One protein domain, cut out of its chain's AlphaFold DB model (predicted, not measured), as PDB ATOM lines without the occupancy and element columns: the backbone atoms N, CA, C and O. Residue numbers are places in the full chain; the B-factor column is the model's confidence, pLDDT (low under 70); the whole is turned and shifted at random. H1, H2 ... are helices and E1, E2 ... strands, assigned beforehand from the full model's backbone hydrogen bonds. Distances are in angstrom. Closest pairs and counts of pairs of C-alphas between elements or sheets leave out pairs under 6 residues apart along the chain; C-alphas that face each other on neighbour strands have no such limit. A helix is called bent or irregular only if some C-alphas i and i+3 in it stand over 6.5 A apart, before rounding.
ATOM      1  N   VAL A 111      35.482 -33.977 -29.129       90.06
ATOM      2  CA  VAL A 111      35.126 -34.486 -30.459       90.06
ATOM      3  C   VAL A 111      35.226 -36.008 -30.435       90.06
ATOM      4  O   VAL A 111      36.310 -36.578 -30.364       90.06
ATOM      5  N   HIS A 112      34.085 -36.685 -30.499       89.62
ATOM      6  CA  HIS A 112      34.021 -38.140 -30.584       89.62
ATOM      7  C   HIS A 112      33.825 -38.583 -32.032       89.62
ATOM      8  O   HIS A 112      32.951 -38.069 -32.734       89.62
ATOM      9  N   ARG A 113      34.610 -39.573 -32.469       85.75
ATOM     10  CA  ARG A 113      34.557 -40.124 -33.825       85.75
ATOM     11  C   ARG A 113      34.036 -41.544 -33.810       85.75
ATOM     12  O   ARG A 113      34.550 -42.356 -33.053       85.75
ATOM     13  N   GLY A 114      33.060 -41.833 -34.667       76.25
ATOM     14  CA  GLY A 114      32.816 -43.133 -35.293       76.25
ATOM     15  C   GLY A 114      32.731 -44.374 -34.409       76.25
ATOM     16  O   GLY A 114      32.676 -45.458 -34.972       76.25
ATOM     17  N   GLU A 115      32.710 -44.279 -33.081       76.44
ATOM     18  CA  GLU A 115      32.669 -45.384 -32.109       76.44
ATOM     19  C   GLU A 115      31.648 -45.123 -30.999       76.44
ATOM     20  O   GLU A 115      31.008 -46.058 -30.519       76.44
ATOM     21  N   GLU A 116      31.409 -43.852 -30.692       84.94
ATOM     22  CA  GLU A 116      30.505 -43.427 -29.635       84.94
ATOM     23  C   GLU A 116      29.034 -43.424 -30.061       84.94
ATOM     24  O   GLU A 116      28.656 -43.111 -31.196       84.94
ATOM     25  N   MET A 117      28.182 -43.772 -29.100       89.88
ATOM     26  CA  MET A 117      26.735 -43.755 -29.264       89.88
ATOM     27  C   MET A 117      26.179 -42.461 -28.691       89.88
ATOM     28  O   MET A 117      26.559 -42.058 -27.591       89.88
ATOM     29  N   SER A 118      25.215 -41.858 -29.383       90.62
ATOM     30  CA  SER A 118      24.539 -40.689 -28.836       90.62
ATOM     31  C   SER A 118      23.736 -41.054 -27.586       90.62
ATOM     32  O   SER A 118      22.858 -41.930 -27.593       90.62
ATOM     33  N   PHE A 119      24.019 -40.332 -26.509       92.50
ATOM     34  CA  PHE A 119      23.300 -40.370 -25.248       92.50
ATOM     35  C   PHE A 119      21.872 -39.859 -25.400       92.50
ATOM     36  O   PHE A 119      20.966 -40.426 -24.790       92.50
ATOM     37  N   ALA A 120      21.647 -38.842 -26.235       90.94
ATOM     38  CA  ALA A 120      20.306 -38.345 -26.514       90.94
ATOM     39  C   ALA A 120      19.425 -39.421 -27.173       90.94
ATOM     40  O   ALA A 120      18.310 -39.697 -26.713       90.94
ATOM     41  N   SER A 121      19.973 -40.126 -28.165       92.12
ATOM     42  CA  SER A 121      19.341 -41.295 -28.776       92.12
ATOM     43  C   SER A 121      19.023 -42.396 -27.763       92.12
ATOM     44  O   SER A 121      17.932 -42.975 -27.787       92.12
ATOM     45  N   ILE A 122      19.976 -42.705 -26.871       92.88
ATOM     46  CA  ILE A 122      19.802 -43.701 -25.804       92.88
ATOM     47  C   ILE A 122      18.656 -43.280 -24.884       92.88
ATOM     48  O   ILE A 122      17.772 -44.094 -24.621       92.88
ATOM     49  N   GLU A 123      18.644 -42.033 -24.414       92.62
ATOM     50  CA  GLU A 123      17.606 -41.519 -23.517       92.62
ATOM     51  C   GLU A 123      16.222 -41.639 -24.159       92.62
ATOM     52  O   GLU A 123      15.315 -42.209 -23.552       92.62
ATOM     53  N   ARG A 124      16.057 -41.200 -25.418       92.12
ATOM     54  CA  ARG A 124      14.768 -41.316 -26.117       92.12
ATOM     55  C   ARG A 124      14.314 -42.768 -26.234       92.12
ATOM     56  O   ARG A 124      13.156 -43.066 -25.954       92.12
ATOM     57  N   LYS A 125      15.194 -43.658 -26.700       91.75
ATOM     58  CA  LYS A 125      14.857 -45.073 -26.939       91.75
ATOM     59  C   LYS A 125      14.464 -45.814 -25.665       91.75
ATOM     60  O   LYS A 125      13.695 -46.763 -25.731       91.75
ATOM     61  N   ASN A 126      14.980 -45.378 -24.519       92.81
ATOM     62  CA  ASN A 126      14.756 -46.033 -23.237       92.81
ATOM     63  C   ASN A 126      13.804 -45.254 -22.311       92.81
ATOM     64  O   ASN A 126      13.688 -45.612 -21.144       92.81
ATOM     65  N   LEU A 127      13.115 -44.215 -22.806       90.62
ATOM     66  CA  LEU A 127      12.249 -43.350 -21.991       90.62
ATOM     67  C   LEU A 127      11.093 -44.113 -21.324       90.62
ATOM     68  O   LEU A 127      10.711 -43.792 -20.205       90.62
ATOM     69  N   SER A 128      10.540 -45.106 -22.019       89.94
ATOM     70  CA  SER A 128       9.441 -45.955 -21.542       89.94
ATOM     71  C   SER A 128       9.899 -47.362 -21.150       89.94
ATOM     72  O   SER A 128       9.066 -48.257 -21.076       89.94
ATOM     73  N   ARG A 129      11.211 -47.581 -20.991       90.62
ATOM     74  CA  ARG A 129      11.777 -48.908 -20.727       90.62
ATOM     75  C   ARG A 129      11.545 -49.307 -19.272       90.62
ATOM     76  O   ARG A 129      11.885 -48.539 -18.370       90.62
ATOM     77  N   GLU A 130      11.080 -50.530 -19.049       89.94
ATOM     78  CA  GLU A 130      11.040 -51.127 -17.712       89.94
ATOM     79  C   GLU A 130      12.419 -51.663 -17.290       89.94
ATOM     80  O   GLU A 130      13.263 -52.025 -18.110       89.94
ATOM     81  N   GLU A 131      12.693 -51.726 -15.986       85.12
ATOM     82  CA  GLU A 131      14.018 -52.128 -15.494       85.12
ATOM     83  C   GLU A 131      14.394 -53.566 -15.891       85.12
ATOM     84  O   GLU A 131      15.560 -53.825 -16.198       85.12
ATOM     85  N   SER A 132      13.394 -54.447 -15.972       89.44
ATOM     86  CA  SER A 132      13.491 -55.844 -16.416       89.44
ATOM     87  C   SER A 132      13.870 -56.000 -17.896       89.44
ATOM     88  O   SER A 132      14.365 -57.055 -18.298       89.44
ATOM     89  N   GLU A 133      13.665 -54.967 -18.718       91.75
ATOM     90  CA  GLU A 133      13.921 -55.012 -20.155       91.75
ATOM     91  C   GLU A 133      15.372 -54.658 -20.487       91.75
ATOM     92  O   GLU A 133      15.986 -53.763 -19.900       91.75
ATOM     93  N   ARG A 134      15.937 -55.305 -21.511       91.19
ATOM     94  CA  ARG A 134      17.291 -54.991 -21.983       91.19
ATOM     95  C   ARG A 134      17.370 -53.545 -22.490       91.19
ATOM     96  O   ARG A 134      16.613 -53.147 -23.373       91.19
ATOM     97  N   LYS A 135      18.360 -52.787 -22.004       91.44
ATOM     98  CA  LYS A 135      18.649 -51.424 -22.477       91.44
ATOM     99  C   LYS A 135      18.931 -51.409 -23.983       91.44
ATOM    100  O   LYS A 135      19.792 -52.142 -24.473       91.44
ATOM    101  N   GLN A 136      18.231 -50.539 -24.704       91.44
ATOM    102  CA  GLN A 136      18.455 -50.298 -26.123       91.44
ATOM    103  C   GLN A 136      19.676 -49.402 -26.333       91.44
ATOM    104  O   GLN A 136      19.865 -48.404 -25.632       91.44
ATOM    105  N   TYR A 137      20.479 -49.730 -27.342       89.25
ATOM    106  CA  TYR A 137      21.609 -48.908 -27.759       89.25
ATOM    107  C   TYR A 137      21.149 -47.679 -28.559       89.25
ATOM    108  O   TYR A 137      20.134 -47.715 -29.266       89.25
ATOM    109  N   GLY A 138      21.917 -46.592 -28.463       86.00
ATOM    110  CA  GLY A 138      21.695 -45.347 -29.203       86.00
ATOM    111  C   GLY A 138      21.863 -45.492 -30.711       86.00
ATOM    112  O   GLY A 138      21.897 -46.598 -31.249       86.00
ATOM    113  N   HIS A 139      21.938 -44.375 -31.420       87.06
ATOM    114  CA  HIS A 139      22.534 -44.366 -32.748       87.06
ATOM    115  C   HIS A 139      24.002 -44.001 -32.646       87.06
ATOM    116  O   HIS A 139      24.404 -43.207 -31.797       87.06
ATOM    117  N   LYS A 140      24.773 -44.598 -33.543       87.69
ATOM    118  CA  LYS A 140      26.169 -44.274 -33.761       87.69
ATOM    119  C   LYS A 140      26.236 -43.125 -34.750       87.69
ATOM    120  O   LYS A 140      25.658 -43.271 -35.827       87.69
ATOM    121  N   ILE A 141      26.873 -42.023 -34.383       86.69
ATOM    122  CA  ILE A 141      27.100 -40.874 -35.267       86.69
ATOM    123  C   ILE A 141      28.596 -40.774 -35.549       86.69
ATOM    124  O   ILE A 141      29.406 -41.053 -34.666       86.69
ATOM    125  N   ASP A 142      28.957 -40.406 -36.777       85.00
ATOM    126  CA  ASP A 142      30.356 -40.421 -37.215       85.00
ATOM    127  C   ASP A 142      31.195 -39.342 -36.528       85.00
ATOM    128  O   ASP A 142      32.367 -39.577 -36.237       85.00
ATOM    129  N   ILE A 143      30.606 -38.176 -36.247       88.75
ATOM    130  CA  ILE A 143      31.242 -37.077 -35.511       88.75
ATOM    131  C   ILE A 143      30.251 -36.516 -34.500       88.75
ATOM    132  O   ILE A 143      29.153 -36.106 -34.870       88.75
ATOM    133  N   LEU A 144      30.638 -36.454 -33.234       90.44
ATOM    134  CA  LEU A 144      29.798 -35.960 -32.154       90.44
ATOM    135  C   LEU A 144      30.584 -34.968 -31.297       90.44
ATOM    136  O   LEU A 144      31.655 -35.300 -30.800       90.44
ATOM    137  N   PHE A 145      30.026 -33.777 -31.100       90.00
ATOM    138  CA  PHE A 145      30.599 -32.744 -30.244       90.00
ATOM    139  C   PHE A 145      29.890 -32.750 -28.898       90.00
ATOM    140  O   PHE A 145      28.662 -32.593 -28.824       90.00
ATOM    141  N   ARG A 146      30.668 -32.926 -27.833       88.88
ATOM    142  CA  ARG A 146      30.172 -33.059 -26.469       88.88
ATOM    143  C   ARG A 146      30.892 -32.086 -25.543       88.88
ATOM    144  O   ARG A 146      32.090 -31.890 -25.670       88.88
ATOM    145  N   ILE A 147      30.143 -31.504 -24.615       86.00
ATOM    146  CA  ILE A 147      30.685 -30.819 -23.441       86.00
ATOM    147  C   ILE A 147      30.091 -31.539 -22.231       86.00
ATOM    148  O   ILE A 147      28.865 -31.669 -22.122       86.00
ATOM    149  N   ASP A 148      30.956 -32.069 -21.368       85.56
ATOM    150  CA  ASP A 148      30.604 -32.981 -20.276       85.56
ATOM    151  C   ASP A 148      29.748 -34.175 -20.744       85.56
ATOM    152  O   ASP A 148      30.192 -35.024 -21.510       85.56
ATOM    153  N   ASP A 149      28.497 -34.267 -20.290       85.31
ATOM    154  CA  ASP A 149      27.545 -35.320 -20.642       85.31
ATOM    155  C   ASP A 149      26.542 -34.882 -21.722       85.31
ATOM    156  O   ASP A 149      25.590 -35.615 -22.015       85.31
ATOM    157  N   THR A 150      26.705 -33.682 -22.289       86.31
ATOM    158  CA  THR A 150      25.729 -33.034 -23.174       86.31
ATOM    159  C   THR A 150      26.246 -32.925 -24.599       86.31
ATOM    160  O   THR A 150      27.354 -32.470 -24.852       86.31
ATOM    161  N   GLU A 151      25.411 -33.348 -25.541       90.50
ATOM    162  CA  GLU A 151      25.726 -33.386 -26.967       90.50
ATOM    163  C   GLU A 151      25.164 -32.134 -27.638       90.50
ATOM    164  O   GLU A 151      23.972 -31.854 -27.506       90.50
ATOM    165  N   TYR A 152      26.023 -31.384 -28.332       82.88
ATOM    166  CA  TYR A 152      25.673 -30.087 -28.925       82.88
ATOM    167  C   TYR A 152      25.543 -30.154 -30.443       82.88
ATOM    168  O   TYR A 152      24.658 -29.515 -31.010       82.88
ATOM    169  N   PHE A 153      26.402 -30.938 -31.096       83.88
ATOM    170  CA  PHE A 153      26.401 -31.089 -32.547       83.88
ATOM    171  C   PHE A 153      26.719 -32.526 -32.944       83.88
ATOM    172  O   PHE A 153      27.429 -33.243 -32.237       83.88
ATOM    173  N   GLY A 154      26.217 -32.927 -34.106       85.25
ATOM    174  CA  GLY A 154      26.544 -34.191 -34.746       85.25
ATOM    175  C   GLY A 154      26.773 -33.992 -36.238       85.25
ATOM    176  O   GLY A 154      26.224 -33.066 -36.837       85.25
ATOM    177  N   SER A 155      27.571 -34.863 -36.840       85.19
ATOM    178  CA  SER A 155      27.764 -34.921 -38.284       85.19
ATOM    179  C   SER A 155      27.918 -36.365 -38.743       85.19
ATOM    180  O   SER A 155      28.402 -37.226 -38.010       85.19
ATOM    181  N   GLU A 156      27.508 -36.611 -39.979       84.12
ATOM    182  CA  GLU A 156      27.670 -37.889 -40.656       84.12
ATOM    183  C   GLU A 156      28.567 -37.693 -41.875       84.12
ATOM    184  O   GLU A 156      28.432 -36.708 -42.609       84.12
ATOM    185  N   THR A 157      29.453 -38.651 -42.115       77.62
ATOM    186  CA  THR A 157      30.333 -38.669 -43.278       77.62
ATOM    187  C   THR A 157      29.791 -39.683 -44.272       77.62
ATOM    188  O   THR A 157      29.469 -40.814 -43.929       77.62
ATOM    189  N   TYR A 158      29.674 -39.294 -45.537       73.69
ATOM    190  CA  TYR A 158      29.343 -40.242 -46.591       73.69
ATOM    191  C   TYR A 158      30.091 -39.896 -47.872       73.69
ATOM    192  O   TYR A 158      30.318 -38.726 -48.185       73.69
ATOM    193  N   VAL A 159      30.451 -40.928 -48.632       69.56
ATOM    194  CA  VAL A 159      30.956 -40.786 -49.999       69.56
ATOM    195  C   VAL A 159      29.792 -41.053 -50.948       69.56
ATOM    196  O   VAL A 159      29.140 -42.098 -50.870       69.56
ATOM    197  N   ASP A 160      29.490 -40.089 -51.819       68.69
ATOM    198  CA  ASP A 160      28.438 -40.225 -52.829       68.69
ATOM    199  C   ASP A 160      28.965 -41.057 -54.006       68.69
ATOM    200  O   ASP A 160      29.525 -40.541 -54.970       68.69
ATOM    201  N   GLU A 161      28.914 -42.379 -53.848       61.34
ATOM    202  CA  GLU A 161      29.542 -43.314 -54.784       61.34
ATOM    203  C   GLU A 161      28.665 -43.709 -55.979       61.34
ATOM    204  O   GLU A 161      29.199 -44.245 -56.951       61.34
ATOM    205  N   ASP A 162      27.350 -43.488 -55.904       64.12
ATOM    206  CA  ASP A 162      26.372 -43.948 -56.893       64.12
ATOM    207  C   ASP A 162      25.101 -43.085 -56.822       64.12
ATOM    208  O   ASP A 162      24.516 -42.909 -55.753       64.12
ATOM    209  N   SER A 163      24.645 -42.578 -57.968       59.66
ATOM    210  CA  SER A 163      23.444 -41.744 -58.083       59.66
ATOM    211  C   SER A 163      22.145 -42.480 -57.733       59.66
ATOM    212  O   SER A 163      21.130 -41.830 -57.482       59.66
ATOM    213  N   GLN A 164      22.165 -43.816 -57.683       62.16
ATOM    214  CA  GLN A 164      21.045 -44.646 -57.222       62.16
ATOM    215  C   GLN A 164      21.111 -44.979 -55.726       62.16
ATOM    216  O   GLN A 164      20.193 -45.594 -55.174       62.16
ATOM    217  N   ASN A 165      22.176 -44.573 -55.038       62.91
ATOM    218  CA  ASN A 165      22.354 -44.863 -53.630       62.91
ATOM    219  C   ASN A 165      21.381 -44.023 -52.793       62.91
ATOM    220  O   ASN A 165      21.472 -42.801 -52.737       62.91
ATOM    221  N   SER A 166      20.453 -44.675 -52.093       61.50
ATOM    222  CA  SER A 166      19.517 -44.001 -51.181       61.50
ATOM    223  C   SER A 166      20.149 -43.635 -49.834       61.50
ATOM    224  O   SER A 166      19.528 -42.921 -49.037       61.50
ATOM    225  N   LYS A 167      21.393 -44.076 -49.573       67.06
ATOM    226  CA  LYS A 167      22.127 -43.769 -48.336       67.06
ATOM    227  C   LYS A 167      22.106 -42.271 -47.998       67.06
ATOM    228  O   LYS A 167      21.672 -41.968 -46.893       67.06
ATOM    229  N   PRO A 168      22.413 -41.311 -48.892       65.69
ATOM    230  CA  PRO A 168      22.399 -39.888 -48.543       65.69
ATOM    231  C   PRO A 168      21.054 -39.393 -47.979       65.69
ATOM    232  O   PRO A 168      21.027 -38.495 -47.140       65.69
ATOM    233  N   ILE A 169      19.926 -39.976 -48.405       63.75
ATOM    234  CA  ILE A 169      18.593 -39.643 -47.872       63.75
ATOM    235  C   ILE A 169      18.415 -40.231 -46.465       63.75
ATOM    236  O   ILE A 169      17.979 -39.526 -45.555       63.75
ATOM    237  N   SER A 170      18.788 -41.498 -46.276       70.69
ATOM    238  CA  SER A 170      18.722 -42.183 -44.976       70.69
ATOM    239  C   SER A 170      19.605 -41.506 -43.920       70.69
ATOM    240  O   SER A 170      19.155 -41.236 -42.806       70.69
ATOM    241  N   TYR A 171      20.831 -41.133 -44.291       72.44
ATOM    242  CA  TYR A 171      21.779 -40.439 -43.417       72.44
ATOM    243  C   TYR A 171      21.257 -39.067 -42.976       72.44
ATOM    244  O   TYR A 171      21.331 -38.731 -41.796       72.44
ATOM    245  N   LYS A 172      20.626 -38.304 -43.879       74.44
ATOM    246  CA  LYS A 172      19.964 -37.040 -43.513       74.44
ATOM    247  C   LYS A 172      18.856 -37.250 -42.489       74.44
ATOM    248  O   LYS A 172      18.778 -36.509 -41.517       74.44
ATOM    249  N   GLN A 173      18.000 -38.252 -42.684       78.94
ATOM    250  CA  GLN A 173      16.917 -38.540 -41.740       78.94
ATOM    251  C   GLN A 173      17.449 -38.987 -40.374       78.94
ATOM    252  O   GLN A 173      16.930 -38.554 -39.344       78.94
ATOM    253  N   LYS A 174      18.493 -39.823 -40.368       83.00
ATOM    254  CA  LYS A 174      19.205 -40.251 -39.160       83.00
ATOM    255  C   LYS A 174      19.780 -39.048 -38.410       83.00
ATOM    256  O   LYS A 174      19.458 -38.879 -37.236       83.00
ATOM    257  N   LEU A 175      20.543 -38.194 -39.094       85.00
ATOM    258  CA  LEU A 175      21.165 -37.008 -38.504       85.00
ATOM    259  C   LEU A 175      20.118 -36.025 -37.967       85.00
ATOM    260  O   LEU A 175      20.218 -35.604 -36.823       85.00
ATOM    261  N   LEU A 176      19.067 -35.718 -38.734       84.50
ATOM    262  CA  LEU A 176      17.988 -34.828 -38.284       84.50
ATOM    263  C   LEU A 176      17.266 -35.367 -37.047       84.50
ATOM    264  O   LEU A 176      16.932 -34.605 -36.138       84.50
ATOM    265  N   ARG A 177      17.008 -36.681 -37.002       86.38
ATOM    266  CA  ARG A 177      16.420 -37.315 -35.819       86.38
ATOM    267  C   ARG A 177      17.350 -37.178 -34.618       86.38
ATOM    268  O   ARG A 177      16.859 -36.864 -33.540       86.38
ATOM    269  N   GLU A 178      18.649 -37.371 -34.807       88.00
ATOM    270  CA  GLU A 178      19.604 -37.274 -33.709       88.00
ATOM    271  C   GLU A 178      19.792 -35.839 -33.218       88.00
ATOM    272  O   GLU A 178      19.681 -35.589 -32.025       88.00
ATOM    273  N   MET A 179      19.952 -34.869 -34.117       87.88
ATOM    274  CA  MET A 179      20.030 -33.449 -33.752       87.88
ATOM    275  C   MET A 179      18.788 -32.993 -32.980       87.88
ATOM    276  O   MET A 179      18.880 -32.211 -32.034       87.88
ATOM    277  N   LYS A 180      17.606 -33.507 -33.344       87.50
ATOM    278  CA  LYS A 180      16.378 -33.264 -32.584       87.50
ATOM    279  C   LYS A 180      16.445 -33.892 -31.185       87.50
ATOM    280  O   LYS A 180      16.026 -33.250 -30.226       87.50
ATOM    281  N   ASP A 181      16.916 -35.132 -31.063       90.06
ATOM    282  CA  ASP A 181      17.053 -35.808 -29.768       90.06
ATOM    283  C   ASP A 181      18.033 -35.038 -28.856       90.06
ATOM    284  O   ASP A 181      17.725 -34.792 -27.686       90.06
ATOM    285  N   GLN A 182      19.166 -34.590 -29.405       89.81
ATOM    286  CA  GLN A 182      20.168 -33.758 -28.726       89.81
ATOM    287  C   GLN A 182      19.569 -32.436 -28.238       89.81
ATOM    288  O   GLN A 182      19.701 -32.093 -27.062       89.81
ATOM    289  N   LEU A 183      18.836 -31.733 -29.108       87.56
ATOM    290  CA  LEU A 183      18.144 -30.495 -28.757       87.56
ATOM    291  C   LEU A 183      17.121 -30.710 -27.636       87.56
ATOM    292  O   LEU A 183      17.096 -29.942 -26.677       87.56
ATOM    293  N   ASP A 184      16.283 -31.746 -27.730       86.31
ATOM    294  CA  ASP A 184      15.286 -32.044 -26.698       86.31
ATOM    295  C   ASP A 184      15.965 -32.286 -25.338       86.31
ATOM    296  O   ASP A 184      15.506 -31.774 -24.314       86.31
ATOM    297  N   ARG A 185      17.078 -33.032 -25.319       87.38
ATOM    298  CA  ARG A 185      17.867 -33.286 -24.105       87.38
ATOM    299  C   ARG A 185      18.497 -32.004 -23.550       87.38
ATOM    300  O   ARG A 185      18.409 -31.761 -22.345       87.38
ATOM    301  N   LEU A 186      19.057 -31.153 -24.411       86.62
ATOM    302  CA  LEU A 186      19.622 -29.855 -24.032       86.62
ATOM    303  C   LEU A 186      18.560 -28.935 -23.409       86.62
ATOM    304  O   LEU A 186      18.781 -28.356 -22.346       86.62
ATOM    305  N   LEU A 187      17.382 -28.838 -24.028       84.50
ATOM    306  CA  LEU A 187      16.280 -28.007 -23.538       84.50
ATOM    307  C   LEU A 187      15.770 -28.470 -22.169       84.50
ATOM    308  O   LEU A 187      15.481 -27.630 -21.314       84.50
ATOM    309  N   LYS A 188      15.708 -29.788 -21.928       83.31
ATOM    310  CA  LYS A 188      15.396 -30.342 -20.599       83.31
ATOM    311  C   LYS A 188      16.452 -29.951 -19.564       83.31
ATOM    312  O   LYS A 188      16.083 -29.501 -18.481       83.31
ATOM    313  N   LYS A 189      17.743 -30.100 -19.890       82.44
ATOM    314  CA  LYS A 189      18.858 -29.783 -18.977       82.44
ATOM    315  C   LYS A 189      18.903 -28.295 -18.615       82.44
ATOM    316  O   LYS A 189      19.218 -27.945 -17.484       82.44
ATOM    317  N   LEU A 190      18.532 -27.425 -19.552       78.62
ATOM    318  CA  LEU A 190      18.460 -25.976 -19.353       78.62
ATOM    319  C   LEU A 190      17.119 -25.492 -18.754       78.62
ATOM    320  O   LEU A 190      16.882 -24.287 -18.690       78.62
ATOM    321  N   TYR A 191      16.248 -26.404 -18.301       72.44
ATOM    322  CA  TYR A 191      14.945 -26.108 -17.683       72.44
ATOM    323  C   TYR A 191      13.997 -25.249 -18.546       72.44
ATOM    324  O   TYR A 191      13.207 -24.460 -18.021       72.44
ATOM    325  N   PHE A 192      14.042 -25.393 -19.874       67.06
ATOM    326  CA  PHE A 192      13.082 -24.717 -20.749       67.06
ATOM    327  C   PHE A 192      11.675 -25.311 -20.597       67.06
ATOM    328  O   PHE A 192      11.501 -26.521 -20.438       67.06
ATOM    329  N   THR A 193      10.641 -24.465 -20.676       66.62
ATOM    330  CA  THR A 193       9.248 -24.938 -20.657       66.62
ATOM    331  C   THR A 193       8.880 -25.589 -21.994       66.62
ATOM    332  O   THR A 193       9.491 -25.319 -23.032       66.62
ATOM    333  N   ARG A 194       7.832 -26.432 -21.997       63.69
ATOM    334  CA  ARG A 194       7.298 -27.048 -23.229       63.69
ATOM    335  C   ARG A 194       6.938 -26.015 -24.300       63.69
ATOM    336  O   ARG A 194       7.081 -26.301 -25.485       63.69
ATOM    337  N   GLU A 195       6.472 -24.841 -23.886       58.03
ATOM    338  CA  GLU A 195       6.102 -23.745 -24.783       58.03
ATOM    339  C   GLU A 195       7.344 -23.152 -25.459       58.03
ATOM    340  O   GLU A 195       7.390 -23.090 -26.683       58.03
ATOM    341  N   THR A 196       8.402 -22.852 -24.698       59.41
ATOM    342  CA  THR A 196       9.647 -22.295 -25.256       59.41
ATOM    343  C   THR A 196      10.406 -23.302 -26.126       59.41
ATOM    344  O   THR A 196      10.983 -22.936 -27.149       59.41
ATOM    345  N   ALA A 197      10.372 -24.588 -25.768       60.44
ATOM    346  CA  ALA A 197      10.961 -25.659 -26.571       60.44
ATOM    347  C   ALA A 197      10.279 -25.813 -27.945       60.44
ATOM    348  O   ALA A 197      10.948 -26.056 -28.953       60.44
ATOM    349  N   ARG A 198       8.949 -25.650 -27.998       58.31
ATOM    350  CA  ARG A 198       8.168 -25.731 -29.242       58.31
ATOM    351  C   ARG A 198       8.541 -24.617 -30.218       58.31
ATOM    352  O   ARG A 198       8.641 -24.882 -31.414       58.31
ATOM    353  N   ASP A 199       8.788 -23.415 -29.710       53.00
ATOM    354  CA  ASP A 199       9.134 -22.257 -30.534       53.00
ATOM    355  C   ASP A 199      10.551 -22.383 -31.131       53.00
ATOM    356  O   ASP A 199      10.742 -22.107 -32.313       53.00
ATOM    357  N   ILE A 200      11.526 -22.908 -30.371       57.66
ATOM    358  CA  ILE A 200      12.904 -23.157 -30.848       57.66
ATOM    359  C   ILE A 200      12.946 -24.252 -31.925       57.66
ATOM    360  O   ILE A 200      13.647 -24.120 -32.930       57.66
ATOM    361  N   LYS A 201      12.173 -25.328 -31.745       51.72
ATOM    362  CA  LYS A 201      12.141 -26.467 -32.673       51.72
ATOM    363  C   LYS A 201      11.727 -26.070 -34.095       51.72
ATOM    364  O   LYS A 201      12.223 -26.659 -35.048       51.72
ATOM    365  N   ASN A 202      10.859 -25.068 -34.236       40.38
ATOM    366  CA  ASN A 202      10.408 -24.582 -35.541       40.38
ATOM    367  C   ASN A 202      11.493 -23.788 -36.291       40.38
ATOM    368  O   ASN A 202      11.481 -23.771 -37.520       40.38
ATOM    369  N   ILE A 203      12.446 -23.178 -35.576       43.03
ATOM    370  CA  ILE A 203      13.526 -22.366 -36.159       43.03
ATOM    371  C   ILE A 203      14.592 -23.263 -36.806       43.03
ATOM    372  O   ILE A 203      15.005 -23.021 -37.935       43.03
ATOM    373  N   ILE A 204      14.991 -24.346 -36.132       42.22
ATOM    374  CA  ILE A 204      16.091 -25.225 -36.584       42.22
ATOM    375  C   ILE A 204      15.723 -26.013 -37.854       42.22
ATOM    376  O   ILE A 204      16.590 -26.347 -38.655       42.22
ATOM    377  N   THR A 205      14.435 -26.259 -38.105       39.69
ATOM    378  CA  THR A 205      13.965 -26.904 -39.344       39.69
ATOM    379  C   THR A 205      14.141 -26.066 -40.619       39.69
ATOM    380  O   THR A 205      13.980 -26.625 -41.702       39.69
ATOM    381  N   TYR A 206      14.471 -24.770 -40.529       30.38
ATOM    382  CA  TYR A 206      14.595 -23.885 -41.698       30.38
ATOM    383  C   TYR A 206      16.022 -23.719 -42.254       30.38
ATOM    384  O   TYR A 206      16.159 -23.282 -43.395       30.38
ATOM    385  N   GLU A 207      17.075 -24.130 -41.542       34.62
ATOM    386  CA  GLU A 207      18.467 -23.999 -42.010       34.62
ATOM    387  C   GLU A 207      19.207 -25.344 -42.020       34.62
ATOM    388  O   GLU A 207      20.042 -25.649 -41.174       34.62
ATOM    389  N   THR A 208      18.944 -26.175 -43.030       31.92
ATOM    390  CA  THR A 208      19.907 -27.213 -43.428       31.92
ATOM    391  C   THR A 208      20.916 -26.607 -44.401       31.92
ATOM    392  O   THR A 208      20.648 -26.544 -45.606       31.92
ATOM    393  N   CYS A 209      22.076 -26.169 -43.899       29.70
ATOM    394  CA  CYS A 209      23.201 -25.765 -44.742       29.70
ATOM    395  C   CYS A 209      23.677 -26.946 -45.600       29.70
ATOM    396  O   CYS A 209      24.161 -27.963 -45.103       29.70
TER     397      CYS A 209
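AT A GLANCE: This is residues 111 to 209 of the 219 residues of an uncharacterized protein of Rhizophagus irregularis (UniProt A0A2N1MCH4). Long helix H2 makes the middle; edge strand E3 of a small three-stranded sheet packs on it, short H1 crosses it, and H3 folds back loosely near its end. Loop residues 127 to 133 and 161 to 166 stick out. The 99 printed residues hold E1, H1, E2, E3, H2, H3 in that order, with antiparallel sheet E1-E2-E3, class mixed; only just compact, close to loose, radius of gyration of the C-alphas 14.9 A, spans 43 by 37 by 24 A.

HOW THE PARTS SIT: Start at E1, residues 111 to 113, antiparallel to E2, residues 143 to 147; N 112 and O 144 are 2.8 A apart, within hydrogen-bond range. E2 forms a hairpin with E3, residues 150 to 155; N 145 and O 153 are 2.9 A apart. H2, residues 167 to 189, is on the sheet; its closest C-alphas with E3 are Gln 182 and Glu 151, 5.8 A. H2 touches H1, residues 119 to 125, with residues 178 to 185 alone, about perpendicular at 82 degrees; the closest C-alphas are Ala 120 and Gln 182, 5.1 A. H3, residues 194 to 204, is close to H2 but not clearly touching, closest at C-alphas Leu 187 and Ala 197, 6.6 A. Every O i to N i+4 pair is within range in H1 and H2, 5 of 7 in H3.

IN THESE COORDINATES: Find C-alpha 111 at (35.126, -34.486, -30.459), where E1 begins. H2 runs 32.7 A, and H3 ends at C-alpha 204, (16.091, -25.225, -36.584).

THE WHOLE: The printed part has no cut; links H1 to E2 and E3 to H2 are long. Model confidence is under 70 at residues 159 to 169 and 192 to 209.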